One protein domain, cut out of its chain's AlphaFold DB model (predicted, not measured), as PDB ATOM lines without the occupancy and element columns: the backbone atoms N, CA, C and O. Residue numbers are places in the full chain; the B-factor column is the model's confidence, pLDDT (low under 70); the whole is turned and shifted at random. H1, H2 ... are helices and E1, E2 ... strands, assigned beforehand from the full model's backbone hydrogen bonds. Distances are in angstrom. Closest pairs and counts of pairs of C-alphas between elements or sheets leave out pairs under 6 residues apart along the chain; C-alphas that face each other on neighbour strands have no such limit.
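Overview. This is residues 21 to 209 of the 217 residues of an uncharacterized protein of Brevundimonas sp. GRTSA-9 (UniProt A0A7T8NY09). What shape do these atoms make? One twisted sheet of seven strands has H1, H2 and H4 over one face and H3 on the other face near E1, while residues 104 to 123, between E2 and E3, form a long loop reaching away from one end of the sheet. What is it built of? The 189 printed residues, of mixed class, have five named helices and seven named strands, in the order H1 H2 H3 E1 E2 E3 H4 E4 E5 E6 H5 E7; the sheet, all antiparallel, runs E1 E2 E3 E7 E6 E5 E4. The whole is compact, with a radius of gyration of the C-alphas of 18.3 A, yet elongated, spanning 62 by 35 by 34 A.

Arrangement. How do the helices stand? H1, residues 21 to 29, and H2, residues 36 to 45, touch on the same face of the sheet, the closest C-alphas being those of Ala 28 and Leu 43, 6.3 A, at a steep tilt of 59 degrees, opposite ways. H4, residues 143 to 150, shares that face at a height over the sheet of 9.8 A; H3, residues 57 to 69, is on the opposite face at 6.5 A. H3, with residues 61 to 65 alone, only just touches H5, residues 193 to 196, with 3 pairs of C-alphas within 8 A, Thr 62 and Thr 196 closest at 6.9 A. Which strands pair? E1, residues 76 to 88, E2, residues 91 to 103, and E3, residues 124 to 134, form a meander, each the antiparallel neighbour of the one before, with N 84 and O 95 2.8 A apart and N 98 and O 129 3.0 A. E4, residues 156 to 160, E5, residues 164 to 170, and E6, residues 178 to 186, form another, with N 158 and O 166 2.9 A apart and N 167 and O 183 2.9 A. E7, residues 200 to 208, is neighbour to E3, N 130 and O 205 3.1 A apart, and to E6, N 184 and O 202 2.9 A. Are the helix backbones in order? In H1, H2, H3 and H4 every O i to N i+4 pair is within hydrogen-bond range; H5 is too short for one.

Along the chain. Where does one start and end? H1 begins at C-alpha 21 (151.749, 171.425, 136.984), and E7 ends at C-alpha 208 (155.213, 153.269, 122.317). Which elements are long? E2 measures 39.5 A, E1 38.9 A, E3 32.4 A and E7 27.1 A.

Size, cuts and confidence. How large is it? The C-alphas farthest apart, Asp 89 and Asp 113, are 63.8 A apart; the printed part has no cut. Which links are long, and where is confidence low? Those from H2 to H3 and E2 to E3 are long; pLDDT is under 70 at residues 106 to 108, 110 and 117 to 122.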
ATOM      1  N   ARG A  21     152.208 172.078 138.218       97.69
ATOM      2  CA  ARG A  21     151.749 171.425 136.984       97.69
ATOM      3  C   ARG A  21     152.703 170.312 136.568       97.69
ATOM      4  O   ARG A  21     152.251 169.243 136.165       97.69
ATOM      5  N   LEU A  22     154.014 170.516 136.720       97.81
ATOM      6  CA  LEU A  22     154.994 169.457 136.468       97.81
ATOM      7  C   LEU A  22     154.839 168.317 137.475       97.81
ATOM      8  O   LEU A  22     154.894 167.156 137.084       97.81
ATOM      9  N   ASP A  23     154.596 168.614 138.751       96.75
ATOM     10  CA  ASP A  23     154.350 167.581 139.764       96.75
ATOM     11  C   ASP A  23     153.105 166.747 139.447       96.75
ATOM     12  O   ASP A  23     153.181 165.516 139.414       96.75
ATOM     13  N   LEU A  24     151.989 167.411 139.135       98.06
ATOM     14  CA  LEU A  24     150.740 166.750 138.760       98.06
ATOM     15  C   LEU A  24     150.908 165.893 137.505       98.06
ATOM     16  O   LEU A  24     150.474 164.742 137.496       98.06
ATOM     17  N   PHE A  25     151.578 166.408 136.471       98.62
ATOM     18  CA  PHE A  25     151.859 165.647 135.254       98.62
ATOM     19  C   PHE A  25     152.714 164.409 135.540       98.62
ATOM     20  O   PHE A  25     152.396 163.310 135.084       98.62
ATOM     21  N   ARG A  26     153.786 164.559 136.326       97.88
ATOM     22  CA  ARG A  26     154.676 163.445 136.677       97.88
ATOM     23  C   ARG A  26     153.943 162.361 137.454       97.88
ATOM     24  O   ARG A  26     154.136 161.184 137.159       97.88
ATOM     25  N   GLN A  27     153.097 162.751 138.404       98.06
ATOM     26  CA  GLN A  27     152.273 161.821 139.172       98.06
ATOM     27  C   GLN A  27     151.248 161.103 138.284       98.06
ATOM     28  O   GLN A  27     151.132 159.882 138.352       98.06
ATOM     29  N   ALA A  28     150.526 161.852 137.450       98.44
ATOM     30  CA  ALA A  28     149.430 161.334 136.639       98.44
ATOM     31  C   ALA A  28     149.903 160.439 135.486       98.44
ATOM     32  O   ALA A  28     149.328 159.378 135.246       98.44
ATOM     33  N   CYS A  29     150.940 160.865 134.761       98.44
ATOM     34  CA  CYS A  29     151.243 160.302 133.451       98.44
ATOM     35  C   CYS A  29     152.409 159.310 133.429       98.44
ATOM     36  O   CYS A  29     152.398 158.393 132.613       98.44
ATOM     37  N   LEU A  30     153.430 159.456 134.281       97.75
ATOM     38  CA  LEU A  30     154.653 158.642 134.169       97.75
ATOM     39  C   LEU A  30     154.548 157.200 134.686       97.75
ATOM     40  O   LEU A  30     155.138 156.322 134.038       97.75
ATOM     41  N   PRO A  31     153.876 156.911 135.825       97.62
ATOM     42  CA  PRO A  31     153.955 155.588 136.447       97.62
ATOM     43  C   PRO A  31     153.429 154.456 135.559       97.62
ATOM     44  O   PRO A  31     153.972 153.355 135.580       97.62
ATOM     45  N   HIS A  32     152.403 154.744 134.754       97.44
ATOM     46  CA  HIS A  32     151.690 153.770 133.926       97.44
ATOM     47  C   HIS A  32     151.619 154.199 132.454       97.44
ATOM     48  O   HIS A  32     150.666 153.883 131.752       97.44
ATOM     49  N   ARG A  33     152.640 154.909 131.962       96.25
ATOM     50  CA  ARG A  33     152.700 155.472 130.597       96.25
ATOM     51  C   ARG A  33     152.626 154.458 129.437       96.25
ATOM     52  O   ARG A  33     152.593 154.877 128.289       96.25
ATOM     53  N   GLN A  34     152.633 153.154 129.726       96.12
ATOM     54  CA  GLN A  34     152.459 152.061 128.754       96.12
ATOM     55  C   GLN A  34     151.221 151.190 129.039       96.12
ATOM     56  O   GLN A  34     151.044 150.147 128.420       96.12
ATOM     57  N   ASP A  35     150.379 151.577 129.994       95.81
ATOM     58  CA  ASP A  35     149.180 150.830 130.367       95.81
ATOM     59  C   ASP A  35     148.060 151.814 130.721       95.81
ATOM     60  O   ASP A  35     147.962 152.326 131.840       95.81
ATOM     61  N   MET A  36     147.195 152.079 129.741       95.62
ATOM     62  CA  MET A  36     146.088 153.025 129.881       95.62
ATOM     63  C   MET A  36     145.106 152.610 130.982       95.62
ATOM     64  O   MET A  36     144.566 153.472 131.677       95.62
ATOM     65  N   ALA A  37     144.890 151.306 131.178       96.62
ATOM     66  CA  ALA A  37     143.980 150.810 132.204       96.62
ATOM     67  C   ALA A  37     144.575 151.003 133.605       96.62
ATOM     68  O   ALA A  37     143.876 151.463 134.513       96.62
ATOM     69  N   ALA A  38     145.864 150.710 133.787       97.88
ATOM     70  CA  ALA A  38     146.555 150.967 135.046       97.88
ATOM     71  C   ALA A  38     146.662 152.471 135.346       97.88
ATOM     72  O   ALA A  38     146.460 152.869 136.497       97.88
ATOM     73  N   ALA A  39     146.897 153.310 134.329       98.38
ATOM     74  CA  ALA A  39     146.904 154.768 134.464       98.38
ATOM     75  C   ALA A  39     145.543 155.303 134.931       98.38
ATOM     76  O   ALA A  39     145.477 156.016 135.930       98.38
ATOM     77  N   ALA A  40     144.448 154.885 134.290       98.44
ATOM     78  CA  ALA A  40     143.086 155.234 134.698       98.44
ATOM     79  C   ALA A  40     142.788 154.830 136.155       98.44
ATOM     80  O   ALA A  40     142.247 155.611 136.937       98.44
ATOM     81  N   GLN A  41     143.184 153.619 136.557       98.50
ATOM     82  CA  GLN A  41     143.009 153.162 137.939       98.50
ATOM     83  C   GLN A  41     143.848 153.969 138.938       98.50
ATOM     84  O   GLN A  41     143.402 154.196 140.062       98.50
ATOM     85  N   ALA A  42     145.063 154.375 138.563       98.50
ATOM     86  CA  ALA A  42     145.911 155.215 139.401       98.50
ATOM     87  C   ALA A  42     145.320 156.619 139.570       98.50
ATOM     88  O   ALA A  42     145.222 157.084 140.700       98.50
ATOM     89  N   LEU A  43     144.828 157.233 138.490       98.75
ATOM     90  CA  LEU A  43     144.127 158.519 138.540       98.75
ATOM     91  C   LEU A  43     142.937 158.467 139.506       98.75
ATOM     92  O   LEU A  43     142.847 159.293 140.413       98.75
ATOM     93  N   ALA A  44     142.085 157.447 139.392       98.56
ATOM     94  CA  ALA A  44     140.960 157.267 140.308       98.56
ATOM     95  C   ALA A  44     141.404 157.146 141.781       98.56
ATOM     96  O   ALA A  44     140.811 157.763 142.665       98.56
ATOM     97  N   ARG A  45     142.468 156.377 142.064       98.44
ATOM     98  CA  ARG A  45     143.022 156.241 143.427       98.44
ATOM     99  C   ARG A  45     143.608 157.545 143.961       98.44
ATOM    100  O   ARG A  45     143.511 157.802 145.158       98.44
ATOM    101  N   ASP A  46     144.166 158.360 143.078       98.06
ATOM    102  CA  ASP A  46     144.791 159.637 143.411       98.06
ATOM    103  C   ASP A  46     143.773 160.788 143.508       98.06
ATOM    104  O   ASP A  46     144.159 161.938 143.723       98.06
ATOM    105  N   GLY A  47     142.472 160.493 143.409       98.19
ATOM    106  CA  GLY A  47     141.391 161.461 143.593       98.19
ATOM    107  C   GLY A  47     141.081 162.288 142.348       98.19
ATOM    108  O   GLY A  47     140.622 163.422 142.473       98.19
ATOM    109  N   TRP A  48     141.370 161.754 141.163       98.69
ATOM    110  CA  TRP A  48     140.858 162.286 139.907       98.69
ATOM    111  C   TRP A  48     139.502 161.658 139.589       98.69
ATOM    112  O   TRP A  48     139.334 160.441 139.695       98.69
ATOM    113  N   ASP A  49     138.558 162.477 139.139       98.69
ATOM    114  CA  ASP A  49     137.235 162.021 138.724       98.69
ATOM    115  C   ASP A  49     137.198 161.840 137.208       98.69
ATOM    116  O   ASP A  49     137.668 162.706 136.468       98.69
ATOM    117  N   ALA A  50     136.611 160.743 136.730       98.56
ATOM    118  CA  ALA A  50     136.291 160.612 135.314       98.56
ATOM    119  C   ALA A  50     135.227 161.657 134.948       98.56
ATOM    120  O   ALA A  50     134.194 161.755 135.615       98.56
ATOM    121  N   VAL A  51     135.475 162.425 133.891       98.62
ATOM    122  CA  VAL A  51     134.582 163.504 133.454       98.62
ATOM    123  C   VAL A  51     134.229 163.382 131.985       98.62
ATOM    124  O   VAL A  51     134.875 162.663 131.221       98.62
ATOM    125  N   ALA A  52     133.165 164.077 131.598       98.12
ATOM    126  CA  ALA A  52     132.784 164.176 130.204       98.12
ATOM    127  C   ALA A  52     133.790 165.042 129.431       98.12
ATOM    128  O   ALA A  52     134.444 165.929 129.976       98.12
ATOM    129  N   GLU A  53     133.905 164.796 128.132       96.31
ATOM    130  CA  GLU A  53     134.811 165.551 127.257       96.31
ATOM    131  C   GLU A  53     134.395 167.016 127.075       96.31
ATOM    132  O   GLU A  53     135.193 167.843 126.637       96.31
ATOM    133  N   ASP A  54     133.147 167.336 127.406       97.19
ATOM    134  CA  ASP A  54     132.570 168.675 127.410       97.19
ATOM    135  C   ASP A  54     132.518 169.314 128.810       97.19
ATOM    136  O   ASP A  54     131.908 170.371 128.965       97.19
ATOM    137  N   ASP A  55     133.215 168.747 129.809       98.06
ATOM    138  CA  ASP A  55     133.366 169.343 131.154       98.06
ATOM    139  C   ASP A  55     134.008 170.744 131.100       98.06
ATOM    140  O   ASP A  55     133.781 171.568 131.984       98.06
ATOM    141  N   HIS A  56     134.769 171.040 130.037       97.62
ATOM    142  CA  HIS A  56     135.307 172.366 129.739       97.62
ATOM    143  C   HIS A  56     135.234 172.678 128.237       97.62
ATOM    144  O   HIS A  56     135.470 171.810 127.394       97.62
ATOM    145  N   ALA A  57     134.957 173.935 127.876       96.62
ATOM    146  CA  ALA A  57     134.810 174.331 126.472       96.62
ATOM    147  C   ALA A  57     136.112 174.154 125.668       96.62
ATOM    148  O   ALA A  57     136.086 173.644 124.546       96.62
ATOM    149  N   GLU A  58     137.257 174.527 126.244       96.75
ATOM    150  CA  GLU A  58     138.567 174.368 125.590       96.75
ATOM    151  C   GLU A  58     139.031 172.910 125.553       96.75
ATOM    152  O   GLU A  58     139.669 172.500 124.584       96.75
ATOM    153  N   LEU A  59     138.652 172.097 126.545       97.12
ATOM    154  CA  LEU A  59     138.871 170.648 126.513       97.12
ATOM    155  C   LEU A  59     138.126 170.032 125.329       97.12
ATOM    156  O   LEU A  59     138.733 169.350 124.504       97.12
ATOM    157  N   SER A  60     136.833 170.338 125.207       96.81
ATOM    158  CA  SER A  60     135.998 169.873 124.101       96.81
ATOM    159  C   SER A  60     136.581 170.286 122.748       96.81
ATOM    160  O   SER A  60     136.735 169.453 121.852       96.81
ATOM    161  N   GLY A  61     136.988 171.556 122.612       94.50
ATOM    162  CA  GLY A  61     137.629 172.076 121.402       94.50
ATOM    163  C   GLY A  61     138.949 171.375 121.070       94.50
ATOM    164  O   GLY A  61     139.165 170.979 119.921       94.50
ATOM    165  N   THR A  62     139.797 171.161 122.079       93.69
ATOM    166  CA  THR A  62     141.084 170.467 121.939       93.69
ATOM    167  C   THR A  62     140.886 169.024 121.481       93.69
ATOM    168  O   THR A  62     141.517 168.594 120.516       93.69
ATOM    169  N   LEU A  63     139.969 168.280 122.107       94.75
ATOM    170  CA  LEU A  63     139.690 166.883 121.758       94.75
ATOM    171  C   LEU A  63     139.028 166.744 120.384       94.75
ATOM    172  O   LEU A  63     139.365 165.835 119.623       94.75
ATOM    173  N   ALA A  64     138.124 167.658 120.024       93.25
ATOM    174  CA  ALA A  64     137.539 167.698 118.687       93.25
ATOM    175  C   ALA A  64     138.615 167.913 117.610       93.25
ATOM    176  O   ALA A  64     138.624 167.204 116.600       93.25
ATOM    177  N   ARG A  65     139.562 168.834 117.840       91.12
ATOM    178  CA  ARG A  65     140.699 169.041 116.936       91.12
ATOM    179  C   ARG A  65     141.609 167.816 116.891       91.12
ATOM    180  O   ARG A  65     141.959 167.391 115.796       91.12
ATOM    181  N   ALA A  66     141.951 167.237 118.043       90.19
ATOM    182  CA  ALA A  66     142.789 166.042 118.125       90.19
ATOM    183  C   ALA A  66     142.213 164.896 117.281       90.19
ATOM    184  O   ALA A  66     142.942 164.270 116.522       90.19
ATOM    185  N   ARG A  67     140.896 164.672 117.325       89.25
ATOM    186  CA  ARG A  67     140.226 163.694 116.452       89.25
ATOM    187  C   ARG A  67     140.286 164.057 114.979       89.25
ATOM    188  O   ARG A  67     140.539 163.185 114.161       89.25
ATOM    189  N   ALA A  68     140.061 165.324 114.645       88.00
ATOM    190  CA  ALA A  68     140.080 165.777 113.259       88.00
ATOM    191  C   ALA A  68     141.456 165.599 112.596       88.00
ATOM    192  O   ALA A  68     141.512 165.411 111.386       88.00
ATOM    193  N   VAL A  69     142.546 165.653 113.373       85.25
ATOM    194  CA  VAL A  69     143.918 165.462 112.866       85.25
ATOM    195  C   VAL A  69     144.456 164.041 113.053       85.25
ATOM    196  O   VAL A  69     145.460 163.703 112.441       85.25
ATOM    197  N   ALA A  70     143.827 163.216 113.897       81.00
ATOM    198  CA  ALA A  70     144.274 161.849 114.182       81.00
ATOM    199  C   ALA A  70     143.776 160.804 113.172       81.00
ATOM    200  O   ALA A  70     144.118 159.636 113.322       81.00
ATOM    201  N   VAL A  71     142.938 161.188 112.206       77.81
ATOM    202  CA  VAL A  71     142.383 160.268 111.208       77.81
ATOM    203  C   VAL A  71     143.069 160.512 109.873       77.81
ATOM    204  O   VAL A  71     142.896 161.571 109.271       77.81
ATOM    205  N   ASP A  72     143.799 159.509 109.408       78.88
ATOM    206  CA  ASP A  72     144.171 159.365 108.008       78.88
ATOM    207  C   ASP A  72     143.142 158.426 107.350       78.88
ATOM    208  O   ASP A  72     142.974 157.304 107.831       78.88
ATOM    209  N   PRO A  73     142.391 158.864 106.320       79.88
ATOM    210  CA  PRO A  73     141.385 158.020 105.675       79.88
ATOM    211  C   PRO A  73     141.974 156.777 104.998       79.88
ATOM    212  O   PRO A  73     141.223 155.831 104.752       79.88
ATOM    213  N   ASP A  74     143.277 156.774 104.718       80.88
ATOM    214  CA  ASP A  74     143.974 155.657 104.084       80.88
ATOM    215  C   ASP A  74     144.488 154.638 105.120       80.88
ATOM    216  O   ASP A  74     144.866 153.526 104.755       80.88
ATOM    217  N   LEU A  75     144.450 154.967 106.420       80.12
ATOM    218  CA  LEU A  75     144.883 154.084 107.504       80.12
ATOM    219  C   LEU A  75     143.710 153.628 108.374       80.12
ATOM    220  O   LEU A  75     142.824 154.394 108.758       80.12
ATOM    221  N   GLN A  76     143.741 152.361 108.786       84.44
ATOM    222  CA  GLN A  76     142.811 151.857 109.798       84.44
ATOM    223  C   GLN A  76     143.273 152.321 111.179       84.44
ATOM    224  O   GLN A  76     144.082 151.658 111.831       84.44
ATOM    225  N   MET A  77     142.771 153.483 111.602       88.38
ATOM    226  CA  MET A  77     143.132 154.116 112.867       88.38
ATOM    227  C   MET A  77     141.988 154.055 113.883       88.38
ATOM    228  O   MET A  77     140.840 154.374 113.578       88.38
ATOM    229  N   GLU A  78     142.319 153.716 115.124       90.06
ATOM    230  CA  GLU A  78     141.434 153.850 116.278       90.06
ATOM    231  C   GLU A  78     142.113 154.757 117.304       90.06
ATOM    232  O   GLU A  78     143.286 154.580 117.625       90.06
ATOM    233  N   ASN A  79     141.378 155.740 117.825       91.75
ATOM    234  CA  ASN A  79     141.861 156.605 118.895       91.75
ATOM    235  C   ASN A  79     140.815 156.686 120.008       91.75
ATOM    236  O   ASN A  79     139.723 157.228 119.818       91.75
ATOM    237  N   VAL A  80     141.157 156.136 121.169       93.25
ATOM    238  CA  VAL A  80     140.287 156.079 122.346       93.25
ATOM    239  C   VAL A  80     140.789 157.071 123.378       93.25
ATOM    240  O   VAL A  80     141.961 157.031 123.740       93.25
ATOM    241  N   PHE A  81     139.899 157.919 123.889       95.62
ATOM    242  CA  PHE A  81     140.202 158.900 124.929       95.62
ATOM    243  C   PHE A  81     139.582 158.504 126.272       95.62
ATOM    244  O   PHE A  81     138.520 157.885 126.331       95.62
ATOM    245  N   SER A  82     140.233 158.896 127.363       98.00
ATOM    246  CA  SER A  82     139.685 158.873 128.716       98.00
ATOM    247  C   SER A  82     140.088 160.164 129.422       98.00
ATOM    248  O   SER A  82     141.274 160.493 129.482       98.00
ATOM    249  N   VAL A  83     139.097 160.910 129.914       98.69
ATOM    250  CA  VAL A  83     139.292 162.253 130.467       98.69
ATOM    251  C   VAL A  83     139.012 162.269 131.960       98.69
ATOM    252  O   VAL A  83     138.017 161.720 132.436       98.69
ATOM    253  N   TRP A  84     139.903 162.931 132.686       98.81
ATOM    254  CA  TRP A  84     139.914 162.995 134.134       98.81
ATOM    255  C   TRP A  84     140.058 164.438 134.580       98.81
ATOM    256  O   TRP A  84     140.849 165.184 134.013       98.81
ATOM    257  N   GLY A  85     139.317 164.830 135.608       98.69
ATOM    258  CA  GLY A  85     139.367 166.170 136.169       98.69
ATOM    259  C   GLY A  85     139.684 166.134 137.656       98.69
ATOM    260  O   GLY A  85     139.187 165.278 138.388       98.69
ATOM    261  N   ARG A  86     140.488 167.090 138.121       98.44
ATOM    262  CA  ARG A  86     140.764 167.271 139.549       98.44
ATOM    263  C   ARG A  86     140.958 168.740 139.879       98.44
ATOM    264  O   ARG A  86     141.572 169.477 139.117       98.44
ATOM    265  N   THR A  87     140.446 169.157 141.033       98.38
ATOM    266  CA  THR A  87     140.691 170.500 141.567       98.38
ATOM    267  C   THR A  87     141.765 170.432 142.646       98.38
ATOM    268  O   THR A  87     141.624 169.679 143.609       98.38
ATOM    269  N   VAL A  88     142.828 171.218 142.493       96.94
ATOM    270  CA  VAL A  88     143.929 171.342 143.459       96.94
ATOM    271  C   VAL A  88     144.092 172.821 143.782       96.94
ATOM    272  O   VAL A  88     144.207 173.639 142.875       96.94
ATOM    273  N   ASP A  89     144.019 173.170 145.067       95.50
ATOM    274  CA  ASP A  89     144.107 174.554 145.560       95.50
ATOM    275  C   ASP A  89     143.167 175.544 144.844       95.50
ATOM    276  O   ASP A  89     143.493 176.704 144.612       95.50
ATOM    277  N   GLY A  90     141.965 175.073 144.495       96.38
ATOM    278  CA  GLY A  90     140.939 175.871 143.818       96.38
ATOM    279  C   GLY A  90     141.098 175.978 142.300       96.38
ATOM    280  O   GLY A  90     140.195 176.505 141.662       96.38
ATOM    281  N   ARG A  91     142.174 175.435 141.718       97.06
ATOM    282  CA  ARG A  91     142.405 175.390 140.269       97.06
ATOM    283  C   ARG A  91     142.028 174.032 139.686       97.06
ATOM    284  O   ARG A  91     142.355 172.995 140.269       97.06
ATOM    285  N   ARG A  92     141.329 174.035 138.550       98.06
ATOM    286  CA  ARG A  92     140.892 172.824 137.849       98.06
ATOM    287  C   ARG A  92     141.948 172.374 136.838       98.06
ATOM    288  O   ARG A  92     142.347 173.139 135.971       98.06
ATOM    289  N   TYR A  93     142.342 171.108 136.924       98.75
ATOM    290  CA  TYR A  93     143.249 170.452 135.987       98.75
ATOM    291  C   TYR A  93     142.547 169.296 135.293       98.75
ATOM    292  O   TYR A  93     141.696 168.626 135.890       98.75
ATOM    293  N   TYR A  94     142.969 169.025 134.063       98.81
ATOM    294  CA  TYR A  94     142.487 167.903 133.272       98.81
ATOM    295  C   TYR A  94     143.635 166.983 132.891       98.81
ATOM    296  O   TYR A  94     144.677 167.452 132.445       98.81
ATOM    297  N   VAL A  95     143.434 165.677 133.031       98.81
ATOM    298  CA  VAL A  95     144.301 164.657 132.445       98.81
ATOM    299  C   VAL A  95     143.539 163.966 131.330       98.81
ATOM    300  O   VAL A  95     142.429 163.477 131.536       98.81
ATOM    301  N   VAL A  96     144.146 163.900 130.150       98.69
ATOM    302  CA  VAL A  96     143.633 163.103 129.036       98.69
ATOM    303  C   VAL A  96     144.604 161.967 128.797       98.69
ATOM    304  O   VAL A  96     145.781 162.189 128.511       98.69
ATOM    305  N   LEU A  97     144.086 160.752 128.903       98.56
ATOM    306  CA  LEU A  97     144.732 159.555 128.398       98.56
ATOM    307  C   LEU A  97     144.188 159.289 127.002       98.56
ATOM    308  O   LEU A  97     142.974 159.372 126.794       98.56
ATOM    309  N   ASN A  98     145.050 158.915 126.066       96.75
ATOM    310  CA  ASN A  98     144.591 158.383 124.796       96.75
ATOM    311  C   ASN A  98     145.395 157.158 124.373       96.75
ATOM    312  O   ASN A  98     146.588 157.058 124.652       96.75
ATOM    313  N   ARG A  99     144.736 156.235 123.679       95.50
ATOM    314  CA  ARG A  99     145.386 155.131 122.979       95.50
ATOM    315  C   ARG A  99     145.084 155.268 121.501       95.50
ATOM    316  O   ARG A  99     143.916 155.236 121.124       95.50
ATOM    317  N   LEU A 100     146.134 155.393 120.706       92.94
ATOM    318  CA  LEU A 100     146.070 155.398 119.256       92.94
ATOM    319  C   LEU A 100     146.633 154.079 118.735       92.94
ATOM    320  O   LEU A 100     147.756 153.713 119.073       92.94
ATOM    321  N   THR A 101     145.858 153.388 117.912       91.75
ATOM    322  CA  THR A 101     146.316 152.231 117.148       91.75
ATOM    323  C   THR A 101     146.125 152.497 115.667       91.75
ATOM    324  O   THR A 101     145.057 152.965 115.280       91.75
ATOM    325  N   ALA A 102     147.127 152.200 114.848       88.94
ATOM    326  CA  ALA A 102     147.044 152.317 113.397       88.94
ATOM    327  C   ALA A 102     147.630 151.067 112.744       88.94
ATOM    328  O   ALA A 102     148.722 150.641 113.106       88.94
ATOM    329  N   VAL A 103     146.912 150.480 111.790       85.62
ATOM    330  CA  VAL A 103     147.466 149.415 110.943       85.62
ATOM    331  C   VAL A 103     148.287 150.075 109.837       85.62
ATOM    332  O   VAL A 103     147.735 150.869 109.077       85.62
ATOM    333  N   LEU A 104     149.591 149.793 109.791       79.50
ATOM    334  CA  LEU A 104     150.549 150.437 108.885       79.50
ATOM    335  C   LEU A 104     150.869 149.620 107.630       79.50
ATOM    336  O   LEU A 104     151.473 150.161 106.708       79.50
ATOM    337  N   ALA A 105     150.474 148.349 107.592       74.00
ATOM    338  CA  ALA A 105     150.741 147.452 106.476       74.00
ATOM    339  C   ALA A 105     149.478 146.698 106.036       74.00
ATOM    340  O   ALA A 105     148.433 146.746 106.694       74.00
ATOM    341  N   GLU A 106     149.560 146.039 104.887       68.38
ATOM    342  CA  GLU A 106     148.412 145.433 104.228       68.38
ATOM    343  C   GLU A 106     148.046 144.097 104.900       68.38
ATOM    344  O   GLU A 106     148.889 143.310 105.318       68.38
ATOM    345  N   ALA A 107     146.751 143.837 105.084       62.44
ATOM    346  CA  ALA A 107     146.301 142.557 105.645       62.44
ATOM    347  C   ALA A 107     146.189 141.458 104.574       62.44
ATOM    348  O   ALA A 107     146.041 140.282 104.906       62.44
ATOM    349  N   GLU A 108     146.202 141.857 103.304       63.69
ATOM    350  CA  GLU A 108     146.037 141.021 102.124       63.69
ATOM    351  C   GLU A 108     146.997 141.538 101.049       63.69
ATOM    352  O   GLU A 108     147.322 142.719 101.043       63.69
ATOM    353  N   ASP A 109     147.441 140.657 100.154       70.56
ATOM    354  CA  ASP A 109     148.220 141.028  98.972       70.56
ATOM    355  C   ASP A 109     147.350 141.898  98.045       70.56
ATOM    356  O   ASP A 109     146.489 141.400  97.306       70.56
ATOM    357  N   THR A 110     147.519 143.216  98.151       69.69
ATOM    358  CA  THR A 110     146.681 144.184  97.437       69.69
ATOM    359  C   THR A 110     147.195 144.462  96.026       69.69
ATOM    360  O   THR A 110     146.432 144.965  95.192       69.69
ATOM    361  N   ASP A 111     148.452 144.121  95.729       78.06
ATOM    362  CA  ASP A 111     149.046 144.288  94.401       78.06
ATOM    363  C   ASP A 111     148.833 143.063  93.486       78.06
ATOM    364  O   ASP A 111     148.885 143.180  92.252       78.06
ATOM    365  N   GLY A 112     148.432 141.936  94.080       79.75
ATOM    366  CA  GLY A 112     147.980 140.721  93.421       79.75
ATOM    367  C   GLY A 112     149.116 139.862  92.872       79.75
ATOM    368  O   GLY A 112     148.872 139.061  91.956       79.75
ATOM    369  N   ASP A 113     150.344 140.037  93.361       85.06
ATOM    370  CA  ASP A 113     151.503 139.250  92.938       85.06
ATOM    371  C   ASP A 113     151.563 137.840  93.574       85.06
ATOM    372  O   ASP A 113     152.309 136.962  93.116       85.06
ATOM    373  N   GLY A 114     150.689 137.579  94.548       78.75
ATOM    374  CA  GLY A 114     150.542 136.340  95.300       78.75
ATOM    375  C   GLY A 114     151.491 136.211  96.494       78.75
ATOM    376  O   GLY A 114     151.590 135.108  97.045       78.75
ATOM    377  N   ILE A 115     152.215 137.270  96.867       75.75
ATOM    378  CA  ILE A 115     153.272 137.279  97.878       75.75
ATOM    379  C   ILE A 115     153.083 138.483  98.807       75.75
ATOM    380  O   ILE A 115     153.481 139.586  98.478       75.75
ATOM    381  N   LEU A 116     152.614 138.244 100.035       74.44
ATOM    382  CA  LEU A 116     152.731 139.245 101.097       74.44
ATOM    383  C   LEU A 116     154.191 139.284 101.573       74.44
ATOM    384  O   LEU A 116     154.691 138.323 102.167       74.44
ATOM    385  N   GLN A 117     154.904 140.353 101.250       69.94
ATOM    386  CA  GLN A 117     156.281 140.569 101.669       69.94
ATOM    387  C   GLN A 117     156.337 140.883 103.173       69.94
ATOM    388  O   GLN A 117     155.388 141.386 103.757       69.94
ATOM    389  N   GLU A 118     157.471 140.627 103.829       68.94
ATOM    390  CA  GLU A 118     157.642 140.876 105.279       68.94
ATOM    391  C   GLU A 118     157.423 142.356 105.664       68.94
ATOM    392  O   GLU A 118     157.055 142.660 106.789       68.94
ATOM    393  N   TRP A 119     157.612 143.292 104.726       64.31
ATOM    394  CA  TRP A 119     157.292 144.713 104.930       64.31
ATOM    395  C   TRP A 119     155.828 145.065 104.615       64.31
ATOM    396  O   TRP A 119     155.398 146.176 104.917       64.31
ATOM    397  N   GLU A 120     155.087 144.139 104.008       63.97
ATOM    398  CA  GLU A 120     153.636 144.196 103.809       63.97
ATOM    399  C   GLU A 120     152.895 143.452 104.929       63.97
ATOM    400  O   GLU A 120     151.702 143.675 105.100       63.97
ATOM    401  N   GLU A 121     153.575 142.615 105.727       67.62
ATOM    402  CA  GLU A 121     152.983 141.985 106.910       67.62
ATOM    403  C   GLU A 121     152.472 143.043 107.891       67.62
ATOM    404  O   GLU A 121     153.166 143.998 108.239       67.62
ATOM    405  N   ARG A 122     151.228 142.840 108.339       65.75
ATOM    406  CA  ARG A 122     150.463 143.717 109.229       65.75
ATOM    407  C   ARG A 122     151.277 144.204 110.437       65.75
ATOM    408  O   ARG A 122     151.251 143.578 111.494       65.75
ATOM    409  N   ASP A 123     151.869 145.386 110.314       75.94
ATOM    410  CA  ASP A 123     152.429 146.133 111.437       75.94
ATOM    411  C   ASP A 123     151.336 147.000 112.083       75.94
ATOM    412  O   ASP A 123     150.504 147.619 111.404       75.94
ATOM    413  N   VAL A 124     151.296 147.014 113.414       83.62
ATOM    414  CA  VAL A 124     150.330 147.791 114.191       83.62
ATOM    415  C   VAL A 124     151.084 148.799 115.035       83.62
ATOM    416  O   VAL A 124     151.623 148.491 116.097       83.62
ATOM    417  N   LEU A 125     151.009 150.056 114.611       88.00
ATOM    418  CA  LEU A 125     151.417 151.170 115.439       88.00
ATOM    419  C   LEU A 125     150.518 151.231 116.666       88.00
ATOM    420  O   LEU A 125     149.303 151.348 116.527       88.00
ATOM    421  N   SER A 126     151.099 151.209 117.860       92.81
ATOM    422  CA  SER A 126     150.348 151.345 119.104       92.81
ATOM    423  C   SER A 126     151.023 152.369 120.008       92.81
ATOM    424  O   SER A 126     152.171 152.216 120.430       92.81
ATOM    425  N   LEU A 127     150.310 153.457 120.275       94.44
ATOM    426  CA  LEU A 127     150.776 154.600 121.041       94.44
ATOM    427  C   LEU A 127     149.818 154.875 122.193       94.44
ATOM    428  O   LEU A 127     148.599 154.893 122.026       94.44
ATOM    429  N   MET A 128     150.380 155.168 123.357       96.25
ATOM    430  CA  MET A 128     149.655 155.753 124.473       96.25
ATOM    431  C   MET A 128     150.123 157.186 124.679       96.25
ATOM    432  O   MET A 128     151.309 157.436 124.897       96.25
ATOM    433  N   GLY A 129     149.188 158.126 124.632       97.50
ATOM    434  CA  GLY A 129     149.412 159.493 125.065       97.50
ATOM    435  C   GLY A 129     148.869 159.731 126.468       97.50
ATOM    436  O   GLY A 129     147.874 159.139 126.895       97.50
ATOM    437  N   CYS A 130     149.543 160.616 127.191       98.62
ATOM    438  CA  CYS A 130     149.031 161.206 128.419       98.62
ATOM    439  C   CYS A 130     149.376 162.688 128.431       98.62
ATOM    440  O   CYS A 130     150.518 163.066 128.149       98.62
ATOM    441  N   GLY A 131     148.400 163.520 128.766       98.50
ATOM    442  CA  GLY A 131     148.609 164.949 128.924       98.50
ATOM    443  C   GLY A 131     147.932 165.511 130.161       98.50
ATOM    444  O   GLY A 131     146.946 164.954 130.637       98.50
ATOM    445  N   LEU A 132     148.464 166.625 130.649       98.81
ATOM    446  CA  LEU A 132     147.868 167.487 131.660       98.81
ATOM    447  C   LEU A 132     147.552 168.845 131.021       98.81
ATOM    448  O   LEU A 132     148.424 169.438 130.384       98.81
ATOM    449  N   TRP A 133     146.340 169.347 131.241       98.75
ATOM    450  CA  TRP A 133     145.892 170.674 130.831       98.75
ATOM    451  C   TRP A 133     145.519 171.521 132.047       98.75
ATOM    452  O   TRP A 133     144.808 171.065 132.946       98.75
ATOM    453  N   ASP A 134     145.988 172.765 132.032       98.56
ATOM    454  CA  ASP A 134     145.594 173.853 132.927       98.56
ATOM    455  C   ASP A 134     145.092 175.012 132.059       98.56
ATOM    456  O   ASP A 134     145.875 175.842 131.594       98.56
ATOM    457  N   PHE A 135     143.786 175.026 131.800       98.38
ATOM    458  CA  PHE A 135     143.125 176.035 130.968       98.38
ATOM    459  C   PHE A 135     143.062 177.418 131.637       98.38
ATOM    460  O   PHE A 135     142.876 178.423 130.966       98.38
ATOM    461  N   GLU A 136     143.263 177.489 132.957       97.62
ATOM    462  CA  GLU A 136     143.274 178.744 133.722       97.62
ATOM    463  C   GLU A 136     144.703 179.285 133.936       97.62
ATOM    464  O   GLU A 136     144.925 180.200 134.736       97.62
ATOM    465  N   ALA A 137     145.706 178.703 133.268       97.69
ATOM    466  CA  ALA A 137     147.080 179.171 133.358       97.69
ATOM    467  C   ALA A 137     147.248 180.554 132.720       97.69
ATOM    468  O   ALA A 137     146.946 180.758 131.551       97.69
ATOM    469  N   ASP A 138     147.841 181.479 133.469       96.81
ATOM    470  CA  ASP A 138     148.180 182.839 133.043       96.81
ATOM    471  C   ASP A 138     149.684 183.023 132.768       96.81
ATOM    472  O   ASP A 138     150.126 184.092 132.343       96.81
ATOM    473  N   ALA A 139     150.475 181.970 132.975       96.81
ATOM    474  CA  ALA A 139     151.906 181.940 132.718       96.81
ATOM    475  C   ALA A 139     152.364 180.563 132.225       96.81
ATOM    476  O   ALA A 139     151.804 179.528 132.603       96.81
ATOM    477  N   ALA A 140     153.440 180.548 131.437       97.50
ATOM    478  CA  ALA A 140     154.094 179.318 131.016       97.50
ATOM    479  C   ALA A 140     154.691 178.535 132.192       97.50
ATOM    480  O   ALA A 140     154.915 179.059 133.285       97.50
ATOM    481  N   VAL A 141     154.960 177.256 131.945       96.88
ATOM    482  CA  VAL A 141     155.809 176.438 132.817       96.88
ATOM    483  C   VAL A 141     157.254 176.904 132.676       96.88
ATOM    484  O   VAL A 141     157.707 177.198 131.569       96.88
ATOM    485  N   ASN A 142     157.993 176.951 133.785       95.19
ATOM    486  CA  ASN A 142     159.413 177.294 133.750       95.19
ATOM    487  C   ASN A 142     160.201 176.231 132.959       95.19
ATOM    488  O   ASN A 142     160.369 175.102 133.423       95.19
ATOM    489  N   ALA A 143     160.714 176.598 131.782       95.38
ATOM    490  CA  ALA A 143     161.478 175.698 130.921       95.38
ATOM    491  C   ALA A 143     162.754 175.168 131.600       95.38
ATOM    492  O   ALA A 143     163.108 174.008 131.401       95.38
ATOM    493  N   GLU A 144     163.403 175.964 132.458       95.69
ATOM    494  CA  GLU A 144     164.580 175.520 133.213       95.69
ATOM    495  C   GLU A 144     164.226 174.402 134.199       95.69
ATOM    496  O   GLU A 144     165.014 173.478 134.386       95.69
ATOM    497  N   ALA A 145     163.018 174.420 134.774       95.75
ATOM    498  CA  ALA A 145     162.543 173.339 135.636       95.75
ATOM    499  C   ALA A 145     162.323 172.036 134.848       95.75
ATOM    500  O   ALA A 145     162.608 170.950 135.358       95.75
ATOM    501  N   VAL A 146     161.868 172.131 133.593       96.94
ATOM    502  CA  VAL A 146     161.730 170.970 132.699       96.94
ATOM    503  C   VAL A 146     163.103 170.433 132.304       96.94
ATOM    504  O   VAL A 146     163.343 169.237 132.442       96.94
ATOM    505  N   THR A 147     164.035 171.304 131.907       97.00
ATOM    506  CA  THR A 147     165.429 170.934 131.607       97.00
ATOM    507  C   THR A 147     166.111 170.291 132.815       97.00
ATOM    508  O   THR A 147     166.756 169.253 132.674       97.00
ATOM    509  N   ALA A 148     165.930 170.842 134.017       96.00
ATOM    510  CA  ALA A 148     166.473 170.276 135.249       96.00
ATOM    511  C   ALA A 148     165.881 168.895 135.568       96.00
ATOM    512  O   ALA A 148     166.592 168.018 136.057       96.00
ATOM    513  N   TRP A 149     164.592 168.685 135.284       95.06
ATOM    514  CA  TRP A 149     163.955 167.381 135.440       95.06
ATOM    515  C   TRP A 149     164.456 166.363 134.405       95.06
ATOM    516  O   TRP A 149     164.831 165.253 134.781       95.06
ATOM    517  N   VAL A 150     164.468 166.720 133.120       96.56
ATOM    518  CA  VAL A 150     164.859 165.809 132.033       96.56
ATOM    519  C   VAL A 150     166.365 165.523 132.048       96.56
ATOM    520  O   VAL A 150     166.792 164.431 131.676       96.56
ATOM    521  N   GLY A 151     167.177 166.483 132.493       97.00
ATOM    522  CA  GLY A 151     168.638 166.403 132.456       97.00
ATOM    523  C   GLY A 151     169.233 166.687 131.072       97.00
ATOM    524  O   GLY A 151     170.384 166.327 130.822       97.00
ATOM    525  N   ALA A 152     168.465 167.309 130.173       96.75
ATOM    526  CA  ALA A 152     168.894 167.706 128.835       96.75
ATOM    527  C   ALA A 152     168.154 168.971 128.374       96.75
ATOM    528  O   ALA A 152     167.031 169.231 128.805       96.75
ATOM    529  N   GLU A 153     168.786 169.732 127.480       98.06
ATOM    530  CA  GLU A 153     168.173 170.891 126.821       98.06
ATOM    531  C   GLU A 153     167.022 170.472 125.889       98.06
ATOM    532  O   GLU A 153     167.036 169.352 125.359       98.06
ATOM    533  N   PRO A 154     166.038 171.357 125.644       98.19
ATOM    534  CA  PRO A 154     164.986 171.086 124.678       98.19
ATOM    535  C   PRO A 154     165.568 170.936 123.268       98.19
ATOM    536  O   PRO A 154     166.441 171.694 122.844       98.19
ATOM    537  N   VAL A 155     165.041 169.981 122.506       98.31
ATOM    538  CA  VAL A 155     165.388 169.793 121.090       98.31
ATOM    539  C   VAL A 155     164.675 170.776 120.173       98.31
ATOM    540  O   VAL A 155     165.123 171.008 119.051       98.31
ATOM    541  N   GLN A 156     163.577 171.367 120.647       98.38
ATOM    542  CA  GLN A 156     162.850 172.429 119.962       98.38
ATOM    543  C   GLN A 156     162.300 173.417 120.982       98.38
ATOM    544  O   GLN A 156     161.815 173.014 122.041       98.38
ATOM    545  N   THR A 157     162.334 174.701 120.640       98.19
ATOM    546  CA  THR A 157     161.746 175.777 121.437       98.19
ATOM    547  C   THR A 157     160.965 176.732 120.548       98.19
ATOM    548  O   THR A 157     161.320 176.981 119.395       98.19
ATOM    549  N   VAL A 158     159.892 177.280 121.105       97.94
ATOM    550  CA  VAL A 158     159.139 178.393 120.537       97.94
ATOM    551  C   VAL A 158     158.991 179.426 121.642       97.94
ATOM    552  O   VAL A 158     158.456 179.118 122.701       97.94
ATOM    553  N   ASP A 159     159.455 180.647 121.404       97.31
ATOM    554  CA  ASP A 159     159.265 181.771 122.322       97.31
ATOM    555  C   ASP A 159     158.826 182.990 121.513       97.31
ATOM    556  O   ASP A 159     159.633 183.722 120.936       97.31
ATOM    557  N   LEU A 160     157.509 183.141 121.391       97.38
ATOM    558  CA  LEU A 160     156.859 184.271 120.744       97.38
ATOM    559  C   LEU A 160     156.113 185.058 121.829       97.38
ATOM    560  O   LEU A 160     154.990 184.684 122.192       97.38
ATOM    561  N   PRO A 161     156.711 186.143 122.361       93.81
ATOM    562  CA  PRO A 161     156.153 186.887 123.484       93.81
ATOM    563  C   PRO A 161     154.697 187.308 123.261       93.81
ATOM    564  O   PRO A 161     154.355 187.901 122.236       93.81
ATOM    565  N   GLY A 162     153.839 186.993 124.236       94.50
ATOM    566  CA  GLY A 162     152.400 187.274 124.190       94.50
ATOM    567  C   GLY A 162     151.597 186.400 123.218       94.50
ATOM    568  O   GLY A 162     150.406 186.644 123.054       94.50
ATOM    569  N   GLN A 163     152.218 185.406 122.574       97.69
ATOM    570  CA  GLN A 163     151.560 184.543 121.588       97.69
ATOM    571  C   GLN A 163     151.669 183.059 121.937       97.69
ATOM    572  O   GLN A 163     150.650 182.380 122.022       97.69
ATOM    573  N   ILE A 164     152.880 182.537 122.109       97.94
ATOM    574  CA  ILE A 164     153.098 181.127 122.431       97.94
ATOM    575  C   ILE A 164     154.483 180.939 123.041       97.94
ATOM    576  O   ILE A 164     155.459 181.531 122.581       97.94
ATOM    577  N   GLN A 165     154.557 180.097 124.064       98.44
ATOM    578  CA  GLN A 165     155.808 179.624 124.644       98.44
ATOM    579  C   GLN A 165     155.749 178.105 124.714       98.44
ATOM    580  O   GLN A 165     154.815 177.556 125.290       98.44
ATOM    581  N   ALA A 166     156.700 177.417 124.094       98.38
ATOM    582  CA  ALA A 166     156.708 175.965 124.053       98.38
ATOM    583  C   ALA A 166     158.124 175.390 124.011       98.38
ATOM    584  O   ALA A 166     159.068 176.032 123.547       98.38
ATOM    585  N   GLY A 167     158.250 174.147 124.459       98.38
ATOM    586  CA  GLY A 167     159.475 173.368 124.369       98.38
ATOM    587  C   GLY A 167     159.181 171.887 124.170       98.38
ATOM    588  O   GLY A 167     158.126 171.391 124.569       98.38
ATOM    589  N   THR A 168     160.126 171.192 123.543       98.69
ATOM    590  CA  THR A 168     160.098 169.738 123.360       98.69
ATOM    591  C   THR A 168     161.394 169.139 123.880       98.69
ATOM    592  O   THR A 168     162.473 169.598 123.507       98.69
ATOM    593  N   TRP A 169     161.296 168.108 124.715       98.50
ATOM    594  CA  TRP A 169     162.435 167.414 125.308       98.50
ATOM    595  C   TRP A 169     162.417 165.934 124.942       98.50
ATOM    596  O   TRP A 169     161.411 165.255 125.144       98.50
ATOM    597  N   ASN A 170     163.557 165.418 124.484       97.50
ATOM    598  CA  ASN A 170     163.761 163.982 124.325       97.50
ATOM    599  C   ASN A 170     163.893 163.326 125.696       97.50
ATOM    600  O   ASN A 170     164.780 163.680 126.472       97.50
ATOM    601  N   VAL A 171     163.056 162.327 125.969       97.31
ATOM    602  CA  VAL A 171     163.067 161.628 127.262       97.31
ATOM    603  C   VAL A 171     163.331 160.137 127.148       97.31
ATOM    604  O   VAL A 171     163.353 159.453 128.164       97.31
ATOM    605  N   HIS A 172     163.611 159.634 125.946       94.69
ATOM    606  CA  HIS A 172     163.835 158.211 125.690       94.69
ATOM    607  C   HIS A 172     164.879 157.564 126.618       94.69
ATOM    608  O   HIS A 172     164.682 156.447 127.091       94.69
ATOM    609  N   ALA A 173     165.974 158.271 126.926       93.88
ATOM    610  CA  ALA A 173     167.009 157.764 127.831       93.88
ATOM    611  C   ALA A 173     166.540 157.669 129.297       93.88
ATOM    612  O   ALA A 173     166.993 156.794 130.032       93.88
ATOM    613  N   LEU A 174     165.641 158.563 129.719       95.56
ATOM    614  CA  LEU A 174     165.084 158.604 131.073       95.56
ATOM    615  C   LEU A 174     163.896 157.639 131.220       95.56
ATOM    616  O   LEU A 174     163.725 156.995 132.254       95.56
ATOM    617  N   TYR A 175     163.096 157.525 130.164       96.19
ATOM    618  CA  TYR A 175     161.874 156.743 130.088       96.19
ATOM    619  C   TYR A 175     161.871 155.928 128.786       96.19
ATOM    620  O   TYR A 175     161.293 156.367 127.790       96.19
ATOM    621  N   PRO A 176     162.480 154.725 128.771       94.62
ATOM    622  CA  PRO A 176     162.464 153.862 127.595       94.62
ATOM    623  C   PRO A 176     161.039 153.639 127.080       94.62
ATOM    624  O   PRO A 176     160.108 153.463 127.874       94.62
ATOM    625  N   GLY A 177     160.886 153.693 125.755       93.81
ATOM    626  CA  GLY A 177     159.598 153.631 125.057       93.81
ATOM    627  C   GLY A 177     158.864 154.972 124.942       93.81
ATOM    628  O   GLY A 177     157.981 155.097 124.102       93.81
ATOM    629  N   THR A 178     159.221 155.993 125.723       96.62
ATOM    630  CA  THR A 178     158.623 157.334 125.627       96.62
ATOM    631  C   THR A 178     159.466 158.199 124.697       96.62
ATOM    632  O   THR A 178     160.689 158.237 124.829       96.62
ATOM    633  N   GLY A 179     158.827 158.855 123.727       93.94
ATOM    634  CA  GLY A 179     159.529 159.688 122.749       93.94
ATOM    635  C   GLY A 179     159.939 161.024 123.360       93.94
ATOM    636  O   GLY A 179     161.078 161.218 123.798       93.94
ATOM    637  N   GLU A 180     158.968 161.926 123.421       97.25
ATOM    638  CA  GLU A 180     159.174 163.320 123.789       97.25
ATOM    639  C   GLU A 180     158.180 163.764 124.868       97.25
ATOM    640  O   GLU A 180     157.095 163.195 125.031       97.25
ATOM    641  N   ILE A 181     158.572 164.797 125.611       98.25
ATOM    642  CA  ILE A 181     157.664 165.612 126.416       98.25
ATOM    643  C   ILE A 181     157.543 166.966 125.737       98.25
ATOM    644  O   ILE A 181     158.552 167.628 125.491       98.25
ATOM    645  N   HIS A 182     156.309 167.388 125.494       98.62
ATOM    646  CA  HIS A 182     155.989 168.712 124.982       98.62
ATOM    647  C   HIS A 182     155.354 169.534 126.093       98.62
ATOM    648  O   HIS A 182     154.446 169.069 126.783       98.62
ATOM    649  N   VAL A 183     155.822 170.764 126.249       98.56
ATOM    650  CA  VAL A 183     155.238 171.748 127.160       98.56
ATOM    651  C   VAL A 183     154.875 172.961 126.332       98.56
ATOM    652  O   VAL A 183     155.714 173.459 125.588       98.56
ATOM    653  N   GLY A 184     153.636 173.427 126.442       98.06
ATOM    654  CA  GLY A 184     153.128 174.565 125.687       98.06
ATOM    655  C   GLY A 184     152.289 175.486 126.559       98.06
ATOM    656  O   GLY A 184     151.596 175.029 127.465       98.06
ATOM    657  N   PHE A 185     152.360 176.778 126.266       98.62
ATOM    658  CA  PHE A 185     151.558 177.835 126.857       98.62
ATOM    659  C   PHE A 185     151.049 178.775 125.769       98.62
ATOM    660  O   PHE A 185     151.840 179.290 124.972       98.62
ATOM    661  N   ILE A 186     149.741 179.022 125.762       98.44
ATOM    662  CA  ILE A 186     149.087 180.002 124.893       98.44
ATOM    663  C   ILE A 186     148.297 180.965 125.790       98.44
ATOM    664  O   ILE A 186     147.320 180.537 126.395       98.44
ATOM    665  N   PRO A 187     148.673 182.252 125.905       98.19
ATOM    666  CA  PRO A 187     147.885 183.211 126.673       98.19
ATOM    667  C   PRO A 187     146.541 183.498 125.984       98.19
ATOM    668  O   PRO A 187     146.483 183.533 124.756       98.19
ATOM    669  N   ASP A 188     145.494 183.810 126.753       97.12
ATOM    670  CA  ASP A 188     144.119 184.063 126.270       97.12
ATOM    671  C   ASP A 188     144.021 185.073 125.111       97.12
ATOM    672  O   ASP A 188     143.155 184.978 124.244       97.12
ATOM    673  N   GLY A 189     144.911 186.069 125.087       96.19
ATOM    674  CA  GLY A 189     144.955 187.106 124.050       96.19
ATOM    675  C   GLY A 189     145.716 186.717 122.779       96.19
ATOM    676  O   GLY A 189     145.850 187.543 121.874       96.19
ATOM    677  N   SER A 190     146.261 185.504 122.713       97.88
ATOM    678  CA  SER A 190     147.088 185.051 121.600       97.88
ATOM    679  C   SER A 190     146.278 184.896 120.308       97.88
ATOM    680  O   SER A 190     145.160 184.372 120.336       97.88
ATOM    681  N   PRO A 191     146.848 185.245 119.135       96.69
ATOM    682  CA  PRO A 191     146.211 184.957 117.850       96.69
ATOM    683  C   PRO A 191     145.994 183.452 117.618       96.69
ATOM    684  O   PRO A 191     145.136 183.083 116.816       96.69
ATOM    685  N   TYR A 192     146.729 182.584 118.324       96.00
ATOM    686  CA  TYR A 192     146.625 181.135 118.173       96.00
ATOM    687  C   TYR A 192     145.368 180.538 118.818       96.00
ATOM    688  O   TYR A 192     144.913 179.502 118.343       96.00
ATOM    689  N   VAL A 193     144.733 181.202 119.798       95.88
ATOM    690  CA  VAL A 193     143.507 180.697 120.461       95.88
ATOM    691  C   VAL A 193     142.388 180.420 119.449       95.88
ATOM    692  O   VAL A 193     141.653 179.438 119.566       95.88
ATOM    693  N   ALA A 194     142.269 181.249 118.406       91.56
ATOM    694  CA  ALA A 194     141.262 181.061 117.362       91.56
ATOM    695  C   ALA A 194     141.473 179.767 116.552       91.56
ATOM    696  O   ALA A 194     140.496 179.142 116.130       91.56
ATOM    697  N   GLU A 195     142.729 179.367 116.341       88.44
ATOM    698  CA  GLU A 195     143.101 178.174 115.579       88.44
ATOM    699  C   GLU A 195     143.088 176.911 116.447       88.44
ATOM    700  O   GLU A 195     142.572 175.865 116.036       88.44
ATOM    701  N   THR A 196     143.656 177.003 117.649       90.81
ATOM    702  CA  THR A 196     143.846 175.866 118.554       90.81
ATOM    703  C   THR A 196     142.608 175.573 119.388       90.81
ATOM    704  O   THR A 196     142.449 174.440 119.832       90.81
ATOM    705  N   ARG A 197     141.720 176.565 119.573       92.69
ATOM    706  CA  ARG A 197     140.615 176.537 120.551       92.69
ATOM    707  C   ARG A 197     141.108 176.310 121.984       92.69
ATOM    708  O   ARG A 197     140.396 175.717 122.788       92.69
ATOM    709  N   PHE A 198     142.326 176.767 122.256       95.69
ATOM    710  CA  PHE A 198     143.051 176.504 123.487       95.69
ATOM    711  C   PHE A 198     143.854 177.733 123.920       95.69
ATOM    712  O   PHE A 198     144.689 178.226 123.154       95.69
ATOM    713  N   SER A 199     143.623 178.154 125.160       98.06
ATOM    714  CA  SER A 199     144.504 178.969 125.995       98.06
ATOM    715  C   SER A 199     144.871 178.203 127.271       98.06
ATOM    716  O   SER A 199     144.207 177.241 127.657       98.06
ATOM    717  N   GLY A 200     145.965 178.608 127.908       98.31
ATOM    718  CA  GLY A 200     146.499 177.985 129.111       98.31
ATOM    719  C   GLY A 200     147.728 177.121 128.837       98.31
ATOM    720  O   GLY A 200     148.469 177.352 127.878       98.31
ATOM    721  N   VAL A 201     147.978 176.142 129.711       98.75
ATOM    722  CA  VAL A 201     149.137 175.241 129.665       98.75
ATOM    723  C   VAL A 201     148.735 173.820 129.297       98.75
ATOM    724  O   VAL A 201     147.750 173.287 129.801       98.75
ATOM    725  N   SER A 202     149.554 173.188 128.457       98.62
ATOM    726  CA  SER A 202     149.510 171.754 128.172       98.62
ATOM    727  C   SER A 202     150.886 171.131 128.393       98.62
ATOM    728  O   SER A 202     151.886 171.654 127.897       98.62
ATOM    729  N   ILE A 203     150.937 169.994 129.084       98.75
ATOM    730  CA  ILE A 203     152.123 169.140 129.194       98.75
ATOM    731  C   ILE A 203     151.727 167.763 128.677       98.75
ATOM    732  O   ILE A 203     150.820 167.155 129.235       98.75
ATOM    733  N   THR A 204     152.365 167.263 127.623       98.62
ATOM    734  CA  THR A 204     151.963 166.012 126.963       98.62
ATOM    735  C   THR A 204     153.156 165.112 126.686       98.62
ATOM    736  O   THR A 204     154.244 165.600 126.393       98.62
ATOM    737  N   MET A 205     152.938 163.801 126.710       98.31
ATOM    738  CA  MET A 205     153.892 162.802 126.233       98.31
ATOM    739  C   MET A 205     153.184 161.745 125.389       98.31
ATOM    740  O   MET A 205     151.989 161.497 125.573       98.31
ATOM    741  N   SER A 206     153.950 161.054 124.552       96.75
ATOM    742  CA  SER A 206     153.531 159.820 123.891       96.75
ATOM    743  C   SER A 206     154.547 158.707 124.122       96.75
ATOM    744  O   SER A 206     155.763 158.926 124.134       96.75
ATOM    745  N   THR A 207     154.041 157.495 124.301       97.00
ATOM    746  CA  THR A 207     154.837 156.304 124.568       97.00
ATOM    747  C   THR A 207     154.414 155.178 123.644       97.00
ATOM    748  O   THR A 207     153.223 154.914 123.482       97.00
ATOM    749  N   TRP A 208     155.401 154.504 123.061       94.75
ATOM    750  CA  TRP A 208     155.213 153.269 122.317       94.75
ATOM    751  C   TRP A 208     154.702 152.183 123.254       94.75
ATOM    752  O   TRP A 208     155.313 151.887 124.293       94.75
ATOM    753  N   LEU A 209     153.559 151.611 122.897       91.06
ATOM    754  CA  LEU A 209     153.061 150.424 123.561       91.06
ATOM    755  C   LEU A 209     153.833 149.216 123.028       91.06
ATOM    756  O   LEU A 209     154.138 149.175 121.836       91.06
TER     757      LEU A 209